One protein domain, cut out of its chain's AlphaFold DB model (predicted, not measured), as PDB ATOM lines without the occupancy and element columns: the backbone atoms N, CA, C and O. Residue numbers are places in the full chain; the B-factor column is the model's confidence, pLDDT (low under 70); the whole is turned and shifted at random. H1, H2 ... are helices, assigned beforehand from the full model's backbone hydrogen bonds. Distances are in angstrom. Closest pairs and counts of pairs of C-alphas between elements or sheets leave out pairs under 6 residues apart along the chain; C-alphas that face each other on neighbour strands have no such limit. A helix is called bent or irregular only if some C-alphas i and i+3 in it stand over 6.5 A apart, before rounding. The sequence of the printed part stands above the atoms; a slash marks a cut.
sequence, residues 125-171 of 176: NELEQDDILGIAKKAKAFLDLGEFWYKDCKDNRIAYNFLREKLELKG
ATOM      1  N   ASN A 125      93.120 -43.004  15.182       59.22
ATOM      2  CA  ASN A 125      93.545 -43.905  14.109       59.22
ATOM      3  C   ASN A 125      92.391 -44.750  13.538       59.22
ATOM      4  O   ASN A 125      92.557 -45.367  12.494       59.22
ATOM      5  N   GLU A 126      91.231 -44.775  14.203       57.00
ATOM      6  CA  GLU A 126      90.006 -45.432  13.716       57.00
ATOM      7  C   GLU A 126      89.156 -44.519  12.814       57.00
ATOM      8  O   GLU A 126      88.094 -44.916  12.326       57.00
ATOM      9  N   LEU A 127      89.589 -43.272  12.603       62.44
ATOM     10  CA  LEU A 127      88.973 -42.368  11.643       62.44
ATOM     11  C   LEU A 127      89.644 -42.583  10.284       62.44
ATOM     12  O   LEU A 127      90.702 -42.017  10.008       62.44
ATOM     13  N   GLU A 128      89.026 -43.400   9.432       65.12
ATOM     14  CA  GLU A 128      89.389 -43.462   8.015       65.12
ATOM     15  C   GLU A 128      89.221 -42.064   7.402       65.12
ATOM     16  O   GLU A 128      88.109 -41.536   7.334       65.12
ATOM     17  N   GLN A 129      90.330 -41.435   6.995       65.06
ATOM     18  CA  GLN A 129      90.339 -40.051   6.493       65.06
ATOM     19  C   GLN A 129      89.480 -39.859   5.234       65.06
ATOM     20  O   GLN A 129      89.033 -38.742   4.973       65.06
ATOM     21  N   ASP A 130      89.208 -40.938   4.498       67.06
ATOM     22  CA  ASP A 130      88.451 -40.905   3.248       67.06
ATOM     23  C   ASP A 130      86.919 -40.947   3.453       67.06
ATOM     24  O   ASP A 130      86.173 -40.595   2.537       67.06
ATOM     25  N   ASP A 131      86.415 -41.285   4.652       80.44
ATOM     26  CA  ASP A 131      84.970 -41.336   4.949       80.44
ATOM     27  C   ASP A 131      84.463 -40.069   5.664       80.44
ATOM     28  O   ASP A 131      84.026 -40.066   6.821       80.44
ATOM     29  N   ILE A 132      84.485 -38.951   4.936       81.62
ATOM     30  CA  ILE A 132      84.004 -37.646   5.424       81.62
ATOM     31  C   ILE A 132      82.542 -37.730   5.897       81.62
ATOM     32  O   ILE A 132      82.167 -37.124   6.906       81.62
ATOM     33  N   LEU A 133      81.700 -38.484   5.183       82.56
ATOM     34  CA  LEU A 133      80.277 -38.604   5.500       82.56
ATOM     35  C   LEU A 133      80.045 -39.424   6.772       82.56
ATOM     36  O   LEU A 133      79.204 -39.042   7.591       82.56
ATOM     37  N   GLY A 134      80.785 -40.514   6.973       81.31
ATOM     38  CA  GLY A 134      80.739 -41.296   8.204       81.31
ATOM     39  C   GLY A 134      81.235 -40.510   9.410       81.31
ATOM     40  O   GLY A 134      80.582 -40.531  10.456       81.31
ATOM     41  N   ILE A 135      82.311 -39.730   9.262       81.50
ATOM     42  CA  ILE A 135      82.794 -38.823  10.316       81.50
ATOM     43  C   ILE A 135      81.722 -37.781  10.657       81.50
ATOM     44  O   ILE A 135      81.400 -37.588  11.830       81.50
ATOM     45  N   ALA A 136      81.109 -37.152   9.649       83.38
ATOM     46  CA  ALA A 136      80.046 -36.174   9.863       83.38
ATOM     47  C   ALA A 136      78.825 -36.788  10.570       83.38
ATOM     48  O   ALA A 136      78.264 -36.168  11.475       83.38
ATOM     49  N   LYS A 137      78.426 -38.017  10.212       83.69
ATOM     50  CA  LYS A 137      77.349 -38.749  10.898       83.69
ATOM     51  C   LYS A 137      77.702 -39.054  12.351       83.69
ATOM     52  O   LYS A 137      76.882 -38.789  13.228       83.69
ATOM     53  N   LYS A 138      78.918 -39.543  12.623       82.00
ATOM     54  CA  LYS A 138      79.409 -39.799  13.989       82.00
ATOM     55  C   LYS A 138      79.426 -38.517  14.826       82.00
ATOM     56  O   LYS A 138      78.949 -38.528  15.955       82.00
ATOM     57  N   ALA A 139      79.891 -37.401  14.262       83.00
ATOM     58  CA  ALA A 139      79.904 -36.104  14.937       83.00
ATOM     59  C   ALA A 139      78.485 -35.586  15.236       83.00
ATOM     60  O   ALA A 139      78.213 -35.156  16.357       83.00
ATOM     61  N   LYS A 140      77.558 -35.675  14.270       86.62
ATOM     62  CA  LYS A 140      76.145 -35.320  14.488       86.62
ATOM     63  C   LYS A 140      75.506 -36.190  15.572       86.62
ATOM     64  O   LYS A 140      74.832 -35.651  16.440       86.62
ATOM     65  N   ALA A 141      75.753 -37.501  15.560       84.94
ATOM     66  CA  ALA A 141      75.246 -38.421  16.578       84.94
ATOM     67  C   ALA A 141      75.824 -38.115  17.969       84.94
ATOM     68  O   ALA A 141      75.085 -38.069  18.950       84.94
ATOM     69  N   PHE A 142      77.128 -37.834  18.058       83.44
ATOM     70  CA  PHE A 142      77.780 -37.440  19.307       83.44
ATOM     71  C   PHE A 142      77.152 -36.176  19.911       83.44
ATOM     72  O   PHE A 142      76.880 -36.138  21.113       83.44
ATOM     73  N   LEU A 143      76.877 -35.171  19.073       86.81
ATOM     74  CA  LEU A 143      76.273 -33.893  19.465       86.81
ATOM     75  C   LEU A 143      74.741 -33.921  19.548       86.81
ATOM     76  O   LEU A 143      74.153 -32.897  19.887       86.81
ATOM     77  N   ASP A 144      74.092 -35.052  19.257       87.75
ATOM     78  CA  ASP A 144      72.629 -35.154  19.190       87.75
ATOM     79  C   ASP A 144      72.014 -34.076  18.265       87.75
ATOM     80  O   ASP A 144      71.181 -33.250  18.660       87.75
ATOM     81  N   LEU A 145      72.524 -34.025  17.029       89.75
ATOM     82  CA  LEU A 145      72.107 -33.103  15.973       89.75
ATOM     83  C   LEU A 145      71.292 -33.828  14.898       89.75
ATOM     84  O   LEU A 145      71.742 -34.819  14.321       89.75
ATOM     85  N   GLY A 146      70.132 -33.265  14.552       88.25
ATOM     86  CA  GLY A 146      69.343 -33.708  13.401       88.25
ATOM     87  C   GLY A 146      70.054 -33.448  12.069       88.25
ATOM     88  O   GLY A 146      70.951 -32.610  11.968       88.25
ATOM     89  N   GLU A 147      69.644 -34.138  11.004       84.38
ATOM     90  CA  GLU A 147      70.322 -34.053   9.704       84.38
ATOM     91  C   GLU A 147      70.352 -32.626   9.128       84.38
ATOM     92  O   GLU A 147      71.374 -32.214   8.567       84.38
ATOM     93  N   PHE A 148      69.284 -31.863   9.385       87.69
ATOM     94  CA  PHE A 148      69.063 -30.494   8.919       87.69
ATOM     95  C   PHE A 148      68.875 -29.473  10.053       87.69
ATOM     96  O   PHE A 148      68.155 -28.498   9.864       87.69
ATOM     97  N   TRP A 149      69.524 -29.669  11.206       88.69
ATOM     98  CA  TRP A 149      69.416 -28.788  12.388       88.69
ATOM     99  C   TRP A 149      69.565 -27.281  12.079       88.69
ATOM    100  O   TRP A 149      68.986 -26.428  12.744       88.69
ATOM    101  N   TYR A 150      70.332 -26.941  11.042       86.25
ATOM    102  CA  TYR A 150      70.592 -25.567  10.620       86.25
ATOM    103  C   TYR A 150      69.383 -24.886   9.962       86.25
ATOM    104  O   TYR A 150      69.353 -23.663   9.894       86.25
ATOM    105  N   LYS A 151      68.385 -25.640   9.475       88.44
ATOM    106  CA  LYS A 151      67.169 -25.069   8.863       88.44
ATOM    107  C   LYS A 151      66.289 -24.346   9.878       88.44
ATOM    108  O   LYS A 151      65.574 -23.423   9.504       88.44
ATOM    109  N   ASP A 152      66.379 -24.735  11.145       84.19
ATOM    110  CA  ASP A 152      65.632 -24.116  12.241       84.19
ATOM    111  C   ASP A 152      66.306 -22.822  12.742       84.19
ATOM    112  O   ASP A 152      65.735 -22.064  13.530       84.19
ATOM    113  N   CYS A 153      67.522 -22.530  12.266       88.19
ATOM    114  CA  CYS A 153      68.287 -21.348  12.636       88.19
ATOM    115  C   CYS A 153      68.032 -20.208  11.641       88.19
ATOM    116  O   CYS A 153      68.295 -20.335  10.448       88.19
ATOM    117  N   LYS A 154      67.559 -19.060  12.139       86.12
ATOM    118  CA  LYS A 154      67.248 -17.892  11.291       86.12
ATOM    119  C   LYS A 154      68.492 -17.218  10.709       86.12
ATOM    120  O   LYS A 154      68.414 -16.609   9.648       86.12
ATOM    121  N   ASP A 155      69.613 -17.292  11.423       91.25
ATOM    122  CA  ASP A 155      70.882 -16.696  11.023       91.25
ATOM    123  C   ASP A 155      72.085 -17.496  11.558       91.25
ATOM    124  O   ASP A 155      71.955 -18.412  12.379       91.25
ATOM    125  N   ASN A 156      73.278 -17.115  11.095       88.88
ATOM    126  CA  ASN A 156      74.540 -17.749  11.480       88.88
ATOM    127  C   ASN A 156      74.860 -17.613  12.975       88.88
ATOM    128  O   ASN A 156      75.537 -18.475  13.531       88.88
ATOM    129  N   ARG A 157      74.401 -16.546  13.638       89.25
ATOM    130  CA  ARG A 157      74.661 -16.326  15.064       89.25
ATOM    131  C   ARG A 157      73.856 -17.312  15.906       89.25
ATOM    132  O   ARG A 157      74.402 -17.892  16.839       89.25
ATOM    133  N   ILE A 158      72.589 -17.524  15.560       90.12
ATOM    134  CA  ILE A 158      71.719 -18.511  16.209       90.12
ATOM    135  C   ILE A 158      72.266 -19.919  15.969       90.12
ATOM    136  O   ILE A 158      72.393 -20.681  16.921       90.12
ATOM    137  N   ALA A 159      72.674 -20.235  14.735       90.31
ATOM    138  CA  ALA A 159      73.281 -21.527  14.412       90.31
ATOM    139  C   ALA A 159      74.568 -21.791  15.211       90.31
ATOM    140  O   ALA A 159      74.757 -22.884  15.746       90.31
ATOM    141  N   TYR A 160      75.437 -20.783  15.331       89.25
ATOM    142  CA  TYR A 160      76.658 -20.875  16.130       89.25
ATOM    143  C   TYR A 160      76.359 -21.097  17.615       89.25
ATOM    144  O   TYR A 160      76.941 -21.991  18.226       89.25
ATOM    145  N   ASN A 161      75.440 -20.316  18.190       89.31
ATOM    146  CA  ASN A 161      75.055 -20.459  19.593       89.31
ATOM    147  C   ASN A 161      74.445 -21.836  19.872       89.31
ATOM    148  O   ASN A 161      74.813 -22.473  20.851       89.31
ATOM    149  N   PHE A 162      73.592 -22.331  18.975       90.69
ATOM    150  CA  PHE A 162      73.007 -23.664  19.089       90.69
ATOM    151  C   PHE A 162      74.074 -24.770  19.080       90.69
ATOM    152  O   PHE A 162      74.068 -25.657  19.934       90.69
ATOM    153  N   LEU A 163      75.038 -24.706  18.154       90.00
ATOM    154  CA  LEU A 163      76.164 -25.645  18.138       90.00
ATOM    155  C   LEU A 163      77.009 -25.545  19.408       90.00
ATOM    156  O   LEU A 163      77.417 -26.569  19.952       90.00
ATOM    157  N   ARG A 164      77.265 -24.323  19.882       88.62
ATOM    158  CA  ARG A 164      78.009 -24.074  21.116       88.62
ATOM    159  C   ARG A 164      77.321 -24.721  22.315       88.62
ATOM    160  O   ARG A 164      77.985 -25.431  23.057       88.62
ATOM    161  N   GLU A 165      76.013 -24.543  22.472       89.12
ATOM    162  CA  GLU A 165      75.240 -25.174  23.548       89.12
ATOM    163  C   GLU A 165      75.322 -26.705  23.475       89.12
ATOM    164  O   GLU A 165      75.574 -27.369  24.481       89.12
ATOM    165  N   LYS A 166      75.189 -27.285  22.274       89.38
ATOM    166  CA  LYS A 166      75.323 -28.737  22.070       89.38
ATOM    167  C   LYS A 166      76.722 -29.258  22.417       89.38
ATOM    168  O   LYS A 166      76.838 -30.344  22.982       89.38
ATOM    169  N   LEU A 167      77.772 -28.496  22.110       87.44
ATOM    170  CA  LEU A 167      79.153 -28.808  22.492       87.44
ATOM    171  C   LEU A 167      79.346 -28.720  24.013       87.44
ATOM    172  O   LEU A 167      79.887 -29.646  24.618       87.44
ATOM    173  N   GLU A 168      78.856 -27.653  24.642       85.94
ATOM    174  CA  GLU A 168      78.967 -27.439  26.088       85.94
ATOM    175  C   GLU A 168      78.242 -28.535  26.884       85.94
ATOM    176  O   GLU A 168      78.800 -29.041  27.856       85.94
ATOM    177  N   LEU A 169      77.077 -29.008  26.422       85.75
ATOM    178  CA  LEU A 169      76.373 -30.163  27.007       85.75
ATOM    179  C   LEU A 169      77.190 -31.465  26.970       85.75
ATOM    180  O   LEU A 169      76.939 -32.381  27.754       85.75
ATOM    181  N   LYS A 170      78.166 -31.559  26.061       83.50
ATOM    182  CA  LYS A 170      79.100 -32.688  25.938       83.50
ATOM    183  C   LYS A 170      80.440 -32.416  26.634       83.50
ATOM    184  O   LYS A 170      81.392 -33.168  26.439       83.50
ATOM    185  N   GLY A 171      80.533 -31.342  27.422       76.56
ATOM    186  CA  GLY A 171      81.738 -30.937  28.145       76.56
ATOM    187  C   GLY A 171      82.813 -30.270  27.284       76.56
ATOM    188  O   GLY A 171      83.925 -30.036  27.766       76.56
TER     189      GLY A 171
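Overview. This is residues 125 to 171 of the 176 residues of an uncharacterized protein of Clostridia bacterium (UniProt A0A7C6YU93). The chain makes a loose, open zigzag of three helices: H1 lies toward one end, residues 143 to 148 lead from its end back to the short H2, and after a tight turn H3, the longest helix, folds back beside H2. H1 stands away from the H2 and H3 part and is tied to it along the chain by residues 143 to 148, while residues 128 to 134 stick out, the last three of them belonging to H1. The printed part has 47 residues with three named helices, in the order H1, H2, H3, and no named strand; 28 residues are in named elements and the class is all helix. The whole is loose, with a radius of gyration of the C-alphas of 12.2 A, and the C-alphas span 35 by 23 by 14 A along their three main axes.

Along the chain. The printed part begins at Asn 125, with its C-alpha at (93.545, -43.905, 14.109). H1 follows at residues 132 to 142, from C-alpha 132 at (84.004, -37.646, 5.424), and is 15.2 A long from first to last C-alpha. H2 is residues 149 to 152, four residues and 6.0 A from first to last C-alpha. It is neither bent nor irregular, but only just: C-alphas 149 and 152 are 6.0 A apart. H3 is residues 156 to 168, 18.1 A long, and ends with C-alpha 168 at (78.967, -27.439, 26.088).

Arrangement. H1 touches no helix. H1 and H2 are apart, and the six residues between them make a short link. H1 and H3 are apart as well. H2 and H3 are joined by a tight link of three residues. They are close but not clearly touching, with 1 pair of C-alphas within 8 A: their closest C-alphas, those of Tyr 150 and Ala 159, are 6.2 A apart, and their centres are 11.1 A apart. Every pair of O of residue i and N of residue i+4 inside H1 and inside H3 is within hydrogen-bond range. H2 is too short for any such pair; its 1 pair of O of residue i and N of residue i+3 is within range.

Size, cuts and confidence. The two C-alphas farthest apart are those of Asn 125 and Lys 154, at 37.1 A. The first and last printed C-alphas, those of Asn 125 and Gly 171, are 22.5 A apart. The printed part has no cut, and neither link between named helices is long. The mean pLDDT of the printed part is 83.2; residues 125 to 130 are under 70.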